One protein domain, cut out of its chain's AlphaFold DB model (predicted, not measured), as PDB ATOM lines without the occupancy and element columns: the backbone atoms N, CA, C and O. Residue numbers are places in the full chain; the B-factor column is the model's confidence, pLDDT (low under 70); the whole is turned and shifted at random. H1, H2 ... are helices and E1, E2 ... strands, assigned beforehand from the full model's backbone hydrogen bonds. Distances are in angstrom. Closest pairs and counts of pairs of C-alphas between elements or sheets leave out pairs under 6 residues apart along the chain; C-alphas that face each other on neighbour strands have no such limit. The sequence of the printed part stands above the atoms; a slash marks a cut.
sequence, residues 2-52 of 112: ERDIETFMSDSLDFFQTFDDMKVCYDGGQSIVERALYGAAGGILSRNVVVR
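This is residues 2 to 52 of the 112 residues of an uncharacterized protein of Coriobacteriaceae bacterium (UniProt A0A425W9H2). The long helix H3 makes the core, with H1 packed on one side of it and a small two-strand ribbon, E1 beside E2, over another side. H2 is a single short turn near one end, between H1 and E1. The 51 printed residues hold three named helices and two named strands, in the order H1, H2, E1, H3, E2; the sheet, E1 then E2, is parallel, and the class is mostly helix. The whole is compact, with a radius of gyration of the C-alphas of 10.7 A and spans of 29 by 21 by 14 A.

Find C-alpha 2 at (-5.414, -42.609, 22.983); from there H1 runs 14.2 A to residue 11. H2 is residues 13 to 16 and E1 residues 22 to 24. At C-alpha 31, (-16.292, -36.671, 21.295), H3 begins, running 21.2 A to residue 45. E2, residues 49 to 51, ends at C-alpha 51, (-11.863, -42.695, 8.353).

Look first at Glu 2 and Ala 36, the closest C-alphas of H1 and H3, 4.4 A apart: these helices touch and run the same way at a shallow tilt of 34 degrees, only just short of steep. H1 and H2 are close but not clearly touching; their closest C-alphas, Met 9 and Phe 16, are 7.7 A apart. E1, H3 and E2 form a strand-helix-strand unit, two parallel neighbour strands with a helix between them in the chain, and its crossover is right-handed. Between E1 and E2, N 50 and O 22 are within hydrogen-bond range at 3.0 A. The closest C-alphas of H3 and E2, Gly 42 and Val 49, are 6.6 A apart. Every O i to N i+4 pair is within range in H1 and H3; H2 is too short for one.

The C-alphas farthest apart, Asp 14 and Gly 28, are 29.7 A apart. The printed part has no cut, and no link is long. In this model pLDDT is under 70 at residue 28 and residues 46 to 52.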
ATOM      1  N   GLU A   2      -5.998 -42.532  24.342       86.50
ATOM      2  CA  GLU A   2      -5.414 -42.609  22.983       86.50
ATOM      3  C   GLU A   2      -4.140 -43.462  22.942       86.50
ATOM      4  O   GLU A   2      -4.113 -44.457  22.235       86.50
ATOM      5  N   ARG A   3      -3.168 -43.185  23.826       89.31
ATOM      6  CA  ARG A   3      -1.964 -44.021  23.991       89.31
ATOM      7  C   ARG A   3      -2.250 -45.493  24.301       89.31
ATOM      8  O   ARG A   3      -1.501 -46.362  23.873       89.31
ATOM      9  N   ASP A   4      -3.316 -45.780  25.044       91.88
ATOM     10  CA  ASP A   4      -3.678 -47.163  25.381       91.88
ATOM     11  C   ASP A   4      -4.241 -47.882  24.142       91.88
ATOM     12  O   ASP A   4      -3.936 -49.048  23.910       91.88
ATOM     13  N   ILE A   5      -5.008 -47.165  23.310       89.25
ATOM     14  CA  ILE A   5      -5.510 -47.655  22.019       89.25
ATOM     15  C   ILE A   5      -4.347 -47.853  21.039       89.25
ATOM     16  O   ILE A   5      -4.286 -48.883  20.377       89.25
ATOM     17  N   GLU A   6      -3.404 -46.911  20.972       89.25
ATOM     18  CA  GLU A   6      -2.182 -47.038  20.165       89.25
ATOM     19  C   GLU A   6      -1.352 -48.250  20.583       89.25
ATOM     20  O   GLU A   6      -0.887 -48.999  19.726       89.25
ATOM     21  N   THR A   7      -1.196 -48.469  21.892       92.69
ATOM     22  CA  THR A   7      -0.466 -49.626  22.432       92.69
ATOM     23  C   THR A   7      -1.149 -50.920  22.001       92.69
ATOM     24  O   THR A   7      -0.518 -51.759  21.369       92.69
ATOM     25  N   PHE A   8      -2.465 -51.038  22.209       90.25
ATOM     26  CA  PHE A   8      -3.235 -52.204  21.766       90.25
ATOM     27  C   PHE A   8      -3.124 -52.455  20.253       90.25
ATOM     28  O   PHE A   8      -2.950 -53.594  19.814       90.25
ATOM     29  N   MET A   9      -3.226 -51.395  19.446       87.12
ATOM     30  CA  MET A   9      -3.121 -51.494  17.991       87.12
ATOM     31  C   MET A   9      -1.715 -51.875  17.529       87.12
ATOM     32  O   MET A   9      -1.591 -52.631  16.570       87.12
ATOM     33  N   SER A  10      -0.677 -51.398  18.220       87.75
ATOM     34  CA  SER A  10       0.716 -51.779  17.962       87.75
ATOM     35  C   SER A  10       0.960 -53.244  18.305       87.75
ATOM     36  O   SER A  10       1.518 -53.979  17.494       87.75
ATOM     37  N   ASP A  11       0.482 -53.688  19.470       93.31
ATOM     38  CA  ASP A  11       0.630 -55.070  19.942       93.31
ATOM     39  C   ASP A  11      -0.071 -56.075  19.016       93.31
ATOM     40  O   ASP A  11       0.303 -57.244  18.951       93.31
ATOM     41  N   SER A  12      -1.084 -55.614  18.277       89.25
ATOM     42  CA  SER A  12      -1.857 -56.410  17.317       89.25
ATOM     43  C   SER A  12      -1.631 -55.978  15.862       89.25
ATOM     44  O   SER A  12      -2.478 -56.240  15.005       89.25
ATOM     45  N   LEU A  13      -0.515 -55.301  15.560       87.00
ATOM     46  CA  LEU A  13      -0.290 -54.685  14.247       87.00
ATOM     47  C   LEU A  13      -0.315 -55.710  13.108       87.00
ATOM     48  O   LEU A  13      -0.938 -55.450  12.080       87.00
ATOM     49  N   ASP A  14       0.280 -56.887  13.321       87.94
ATOM     50  CA  ASP A  14       0.302 -57.979  12.341       87.94
ATOM     51  C   ASP A  14      -1.113 -58.386  11.913       87.94
ATOM     52  O   ASP A  14      -1.370 -58.582  10.730       87.94
ATOM     53  N   PHE A  15      -2.057 -58.455  12.858       87.31
ATOM     54  CA  PHE A  15      -3.459 -58.745  12.557       87.31
ATOM     55  C   PHE A  15      -4.079 -57.633  11.711       87.31
ATOM     56  O   PHE A  15      -4.716 -57.904  10.694       87.31
ATOM     57  N   PHE A  16      -3.881 -56.376  12.101       83.06
ATOM     58  CA  PHE A  16      -4.474 -55.239  11.404       83.06
ATOM     59  C   PHE A  16      -3.925 -55.040   9.988       83.06
ATOM     60  O   PHE A  16      -4.674 -54.621   9.107       83.06
ATOM     61  N   GLN A  17      -2.663 -55.395   9.748       82.88
ATOM     62  CA  GLN A  17      -2.039 -55.347   8.425       82.88
ATOM     63  C   GLN A  17      -2.489 -56.478   7.487       82.88
ATOM     64  O   GLN A  17      -2.195 -56.415   6.295       82.88
ATOM     65  N   THR A  18      -3.232 -57.482   7.972       86.56
ATOM     66  CA  THR A  18      -3.849 -58.490   7.083       86.56
ATOM     67  C   THR A  18      -4.998 -57.934   6.237       86.56
ATOM     68  O   THR A  18      -5.437 -58.602   5.301       86.56
ATOM     69  N   PHE A  19      -5.494 -56.733   6.551       82.31
ATOM     70  CA  PHE A  19      -6.614 -56.102   5.860       82.31
ATOM     71  C   PHE A  19      -6.141 -54.966   4.951       82.31
ATOM     72  O   PHE A  19      -5.377 -54.101   5.376       82.31
ATOM     73  N   ASP A  20      -6.668 -54.925   3.725       79.19
ATOM     74  CA  ASP A  20      -6.363 -53.861   2.759       79.19
ATOM     75  C   ASP A  20      -6.914 -52.493   3.196       79.19
ATOM     76  O   ASP A  20      -6.243 -51.470   3.048       79.19
ATOM     77  N   ASP A  21      -8.122 -52.495   3.775       75.62
ATOM     78  CA  ASP A  21      -8.838 -51.322   4.274       75.62
ATOM     79  C   ASP A  21      -9.364 -51.573   5.690       75.62
ATOM     80  O   ASP A  21     -10.000 -52.596   5.966       75.62
ATOM     81  N   MET A  22      -9.210 -50.583   6.570       75.44
ATOM     82  CA  MET A  22      -9.807 -50.608   7.906       75.44
ATOM     83  C   MET A  22     -10.791 -49.456   8.089       75.44
ATOM     84  O   MET A  22     -10.456 -48.290   7.877       75.44
ATOM     85  N   LYS A  23     -12.010 -49.787   8.527       76.19
ATOM     86  CA  LYS A  23     -13.052 -48.809   8.855       76.19
ATOM     87  C   LYS A  23     -13.176 -48.660  10.363       76.19
ATOM     88  O   LYS A  23     -13.429 -49.638  11.061       76.19
ATOM     89  N   VAL A  24     -13.068 -47.428  10.845       77.31
ATOM     90  CA  VAL A  24     -13.272 -47.084  12.258       77.31
ATOM     91  C   VAL A  24     -14.644 -46.423  12.399       77.31
ATOM     92  O   VAL A  24     -14.883 -45.377  11.792       77.31
ATOM     93  N   CYS A  25     -15.548 -47.042  13.166       73.44
ATOM     94  CA  CYS A  25     -16.888 -46.522  13.461       73.44
ATOM     95  C   CYS A  25     -17.037 -46.296  14.969       73.44
ATOM     96  O   CYS A  25     -16.771 -47.197  15.762       73.44
ATOM     97  N   TYR A  26     -17.461 -45.094  15.354       78.00
ATOM     98  CA  TYR A  26     -17.844 -44.763  16.723       78.00
ATOM     99  C   TYR A  26     -19.027 -43.793  16.668       78.00
ATOM    100  O   TYR A  26     -18.841 -42.585  16.508       78.00
ATOM    101  N   ASP A  27     -20.245 -44.334  16.705       70.75
ATOM    102  CA  ASP A  27     -21.475 -43.553  16.546       70.75
ATOM    103  C   ASP A  27     -22.061 -43.100  17.891       70.75
ATOM    104  O   ASP A  27     -21.993 -43.808  18.895       70.75
ATOM    105  N   GLY A  28     -22.637 -41.895  17.904       68.69
ATOM    106  CA  GLY A  28     -23.425 -41.354  19.020       68.69
ATOM    107  C   GLY A  28     -22.708 -41.186  20.369       68.69
ATOM    108  O   GLY A  28     -23.362 -40.863  21.359       68.69
ATOM    109  N   GLY A  29     -21.394 -41.410  20.436       77.62
ATOM    110  CA  GLY A  29     -20.629 -41.416  21.681       77.62
ATOM    111  C   GLY A  29     -19.976 -40.080  22.053       77.62
ATOM    112  O   GLY A  29     -20.166 -39.042  21.422       77.62
ATOM    113  N   GLN A  30     -19.168 -40.105  23.117       87.94
ATOM    114  CA  GLN A  30     -18.431 -38.924  23.584       87.94
ATOM    115  C   GLN A  30     -17.329 -38.513  22.596       87.94
ATOM    116  O   GLN A  30     -16.476 -39.326  22.239       87.94
ATOM    117  N   SER A  31     -17.270 -37.226  22.247       85.62
ATOM    118  CA  SER A  31     -16.292 -36.671  21.295       85.62
ATOM    119  C   SER A  31     -14.828 -36.929  21.676       85.62
ATOM    120  O   SER A  31     -13.965 -37.045  20.808       85.62
ATOM    121  N   ILE A  32     -14.530 -37.057  22.973       88.94
ATOM    122  CA  ILE A  32     -13.181 -37.380  23.454       88.94
ATOM    123  C   ILE A  32     -12.743 -38.799  23.067       88.94
ATOM    124  O   ILE A  32     -11.569 -39.013  22.775       88.94
ATOM    125  N   VAL A  33     -13.684 -39.746  23.027       87.12
ATOM    126  CA  VAL A  33     -13.442 -41.136  22.622       87.12
ATOM    127  C   VAL A  33     -13.313 -41.229  21.113       87.12
ATOM    128  O   VAL A  33     -12.366 -41.835  20.622       87.12
ATOM    129  N   GLU A  34     -14.195 -40.536  20.392       85.88
ATOM    130  CA  GLU A  34     -14.127 -40.411  18.937       85.88
ATOM    131  C   GLU A  34     -12.743 -39.913  18.491       85.88
ATOM    132  O   GLU A  34     -12.093 -40.515  17.638       85.88
ATOM    133  N   ARG A  35     -12.249 -38.843  19.128       86.12
ATOM    134  CA  ARG A  35     -10.942 -38.261  18.815       86.12
ATOM    135  C   ARG A  35      -9.787 -39.214  19.112       86.12
ATOM    136  O   ARG A  35      -8.901 -39.333  18.277       86.12
ATOM    137  N   ALA A  36      -9.805 -39.884  20.263       89.50
ATOM    138  CA  ALA A  36      -8.746 -40.819  20.639       89.50
ATOM    139  C   ALA A  36      -8.684 -42.034  19.699       89.50
ATOM    140  O   ALA A  36      -7.599 -42.459  19.323       89.50
ATOM    141  N   LEU A  37      -9.838 -42.577  19.298       87.50
ATOM    142  CA  LEU A  37      -9.914 -43.699  18.357       87.50
ATOM    143  C   LEU A  37      -9.360 -43.320  16.984       87.50
ATOM    144  O   LEU A  37      -8.547 -44.051  16.422       87.50
ATOM    145  N   TYR A  38      -9.784 -42.175  16.444       84.56
ATOM    146  CA  TYR A  38      -9.301 -41.727  15.140       84.56
ATOM    147  C   TYR A  38      -7.835 -41.293  15.165       84.56
ATOM    148  O   TYR A  38      -7.130 -41.550  14.191       84.56
ATOM    149  N   GLY A  39      -7.378 -40.669  16.254       85.81
ATOM    150  CA  GLY A  39      -5.976 -40.299  16.450       85.81
ATOM    151  C   GLY A  39      -5.067 -41.526  16.456       85.81
ATOM    152  O   GLY A  39      -4.181 -41.630  15.609       85.81
ATOM    153  N   ALA A  40      -5.388 -42.514  17.297       88.00
ATOM    154  CA  ALA A  40      -4.631 -43.758  17.391       88.00
ATOM    155  C   ALA A  40      -4.607 -44.540  16.066       88.00
ATOM    156  O   ALA A  40      -3.542 -44.923  15.581       88.00
ATOM    157  N   ALA A  41      -5.770 -44.733  15.431       83.31
ATOM    158  CA  ALA A  41      -5.849 -45.457  14.163       83.31
ATOM    159  C   ALA A  41      -5.066 -44.742  13.048       83.31
ATOM    160  O   ALA A  41      -4.346 -45.384  12.284       83.31
ATOM    161  N   GLY A  42      -5.177 -43.411  12.970       80.06
ATOM    162  CA  GLY A  42      -4.452 -42.601  11.992       80.06
ATOM    163  C   GLY A  42      -2.935 -42.614  12.200       80.06
ATOM    164  O   GLY A  42      -2.193 -42.637  11.218       80.06
ATOM    165  N   GLY A  43      -2.477 -42.638  13.455       79.44
ATOM    166  CA  GLY A  43      -1.056 -42.704  13.798       79.44
ATOM    167  C   GLY A  43      -0.410 -44.046  13.445       79.44
ATOM    168  O   GLY A  43       0.670 -44.073  12.858       79.44
ATOM    169  N   ILE A  44      -1.087 -45.157  13.750       77.56
ATOM    170  CA  ILE A  44      -0.529 -46.514  13.628       77.56
ATOM    171  C   ILE A  44      -0.535 -47.024  12.179       77.56
ATOM    172  O   ILE A  44       0.420 -47.653  11.734       77.56
ATOM    173  N   LEU A  45      -1.616 -46.788  11.432       73.19
ATOM    174  CA  LEU A  45      -1.902 -47.550  10.205       73.19
ATOM    175  C   LEU A  45      -1.554 -46.809   8.903       73.19
ATOM    176  O   LEU A  45      -1.791 -47.344   7.824       73.19
ATOM    177  N   SER A  46      -0.996 -45.599   9.022       63.03
ATOM    178  CA  SER A  46      -0.271 -44.746   8.057       63.03
ATOM    179  C   SER A  46      -0.779 -44.556   6.608       63.03
ATOM    180  O   SER A  46      -0.425 -43.531   6.028       63.03
ATOM    181  N   ARG A  47      -1.557 -45.452   5.970       56.09
ATOM    182  CA  ARG A  47      -1.978 -45.302   4.559       56.09
ATOM    183  C   ARG A  47      -3.391 -45.740   4.148       56.09
ATOM    184  O   ARG A  47      -3.877 -45.126   3.211       56.09
ATOM    185  N   ASN A  48      -4.097 -46.652   4.824       55.44
ATOM    186  CA  ASN A  48      -5.429 -47.114   4.358       55.44
ATOM    187  C   ASN A  48      -6.509 -47.153   5.456       55.44
ATOM    188  O   ASN A  48      -7.427 -47.977   5.436       55.44
ATOM    189  N   VAL A  49      -6.430 -46.259   6.446       56.78
ATOM    190  CA  VAL A  49      -7.553 -46.098   7.379       56.78
ATOM    191  C   VAL A  49      -8.613 -45.264   6.690       56.78
ATOM    192  O   VAL A  49      -8.492 -44.043   6.567       56.78
ATOM    193  N   VAL A  50      -9.672 -45.927   6.237       57.09
ATOM    194  CA  VAL A  50     -10.861 -45.252   5.732       57.09
ATOM    195  C   VAL A  50     -11.600 -44.689   6.939       57.09
ATOM    196  O   VAL A  50     -12.464 -45.319   7.553       57.09
ATOM    197  N   VAL A  51     -11.212 -43.472   7.308       61.84
ATOM    198  CA  VAL A  51     -11.863 -42.695   8.353       61.84
ATOM    199  C   VAL A  51     -13.137 -42.068   7.774       61.84
ATOM    200  O   VAL A  51     -13.073 -41.326   6.795       61.84
ATOM    201  N   ARG A  52     -14.270 -42.320   8.455       60.59
ATOM    202  CA  ARG A  52     -15.617 -41.702   8.349       60.59
ATOM    203  C   ARG A  52     -16.638 -42.256   7.343       60.59
ATOM    204  O   ARG A  52     -16.431 -42.277   6.137       60.59
TER     205      ARG A  52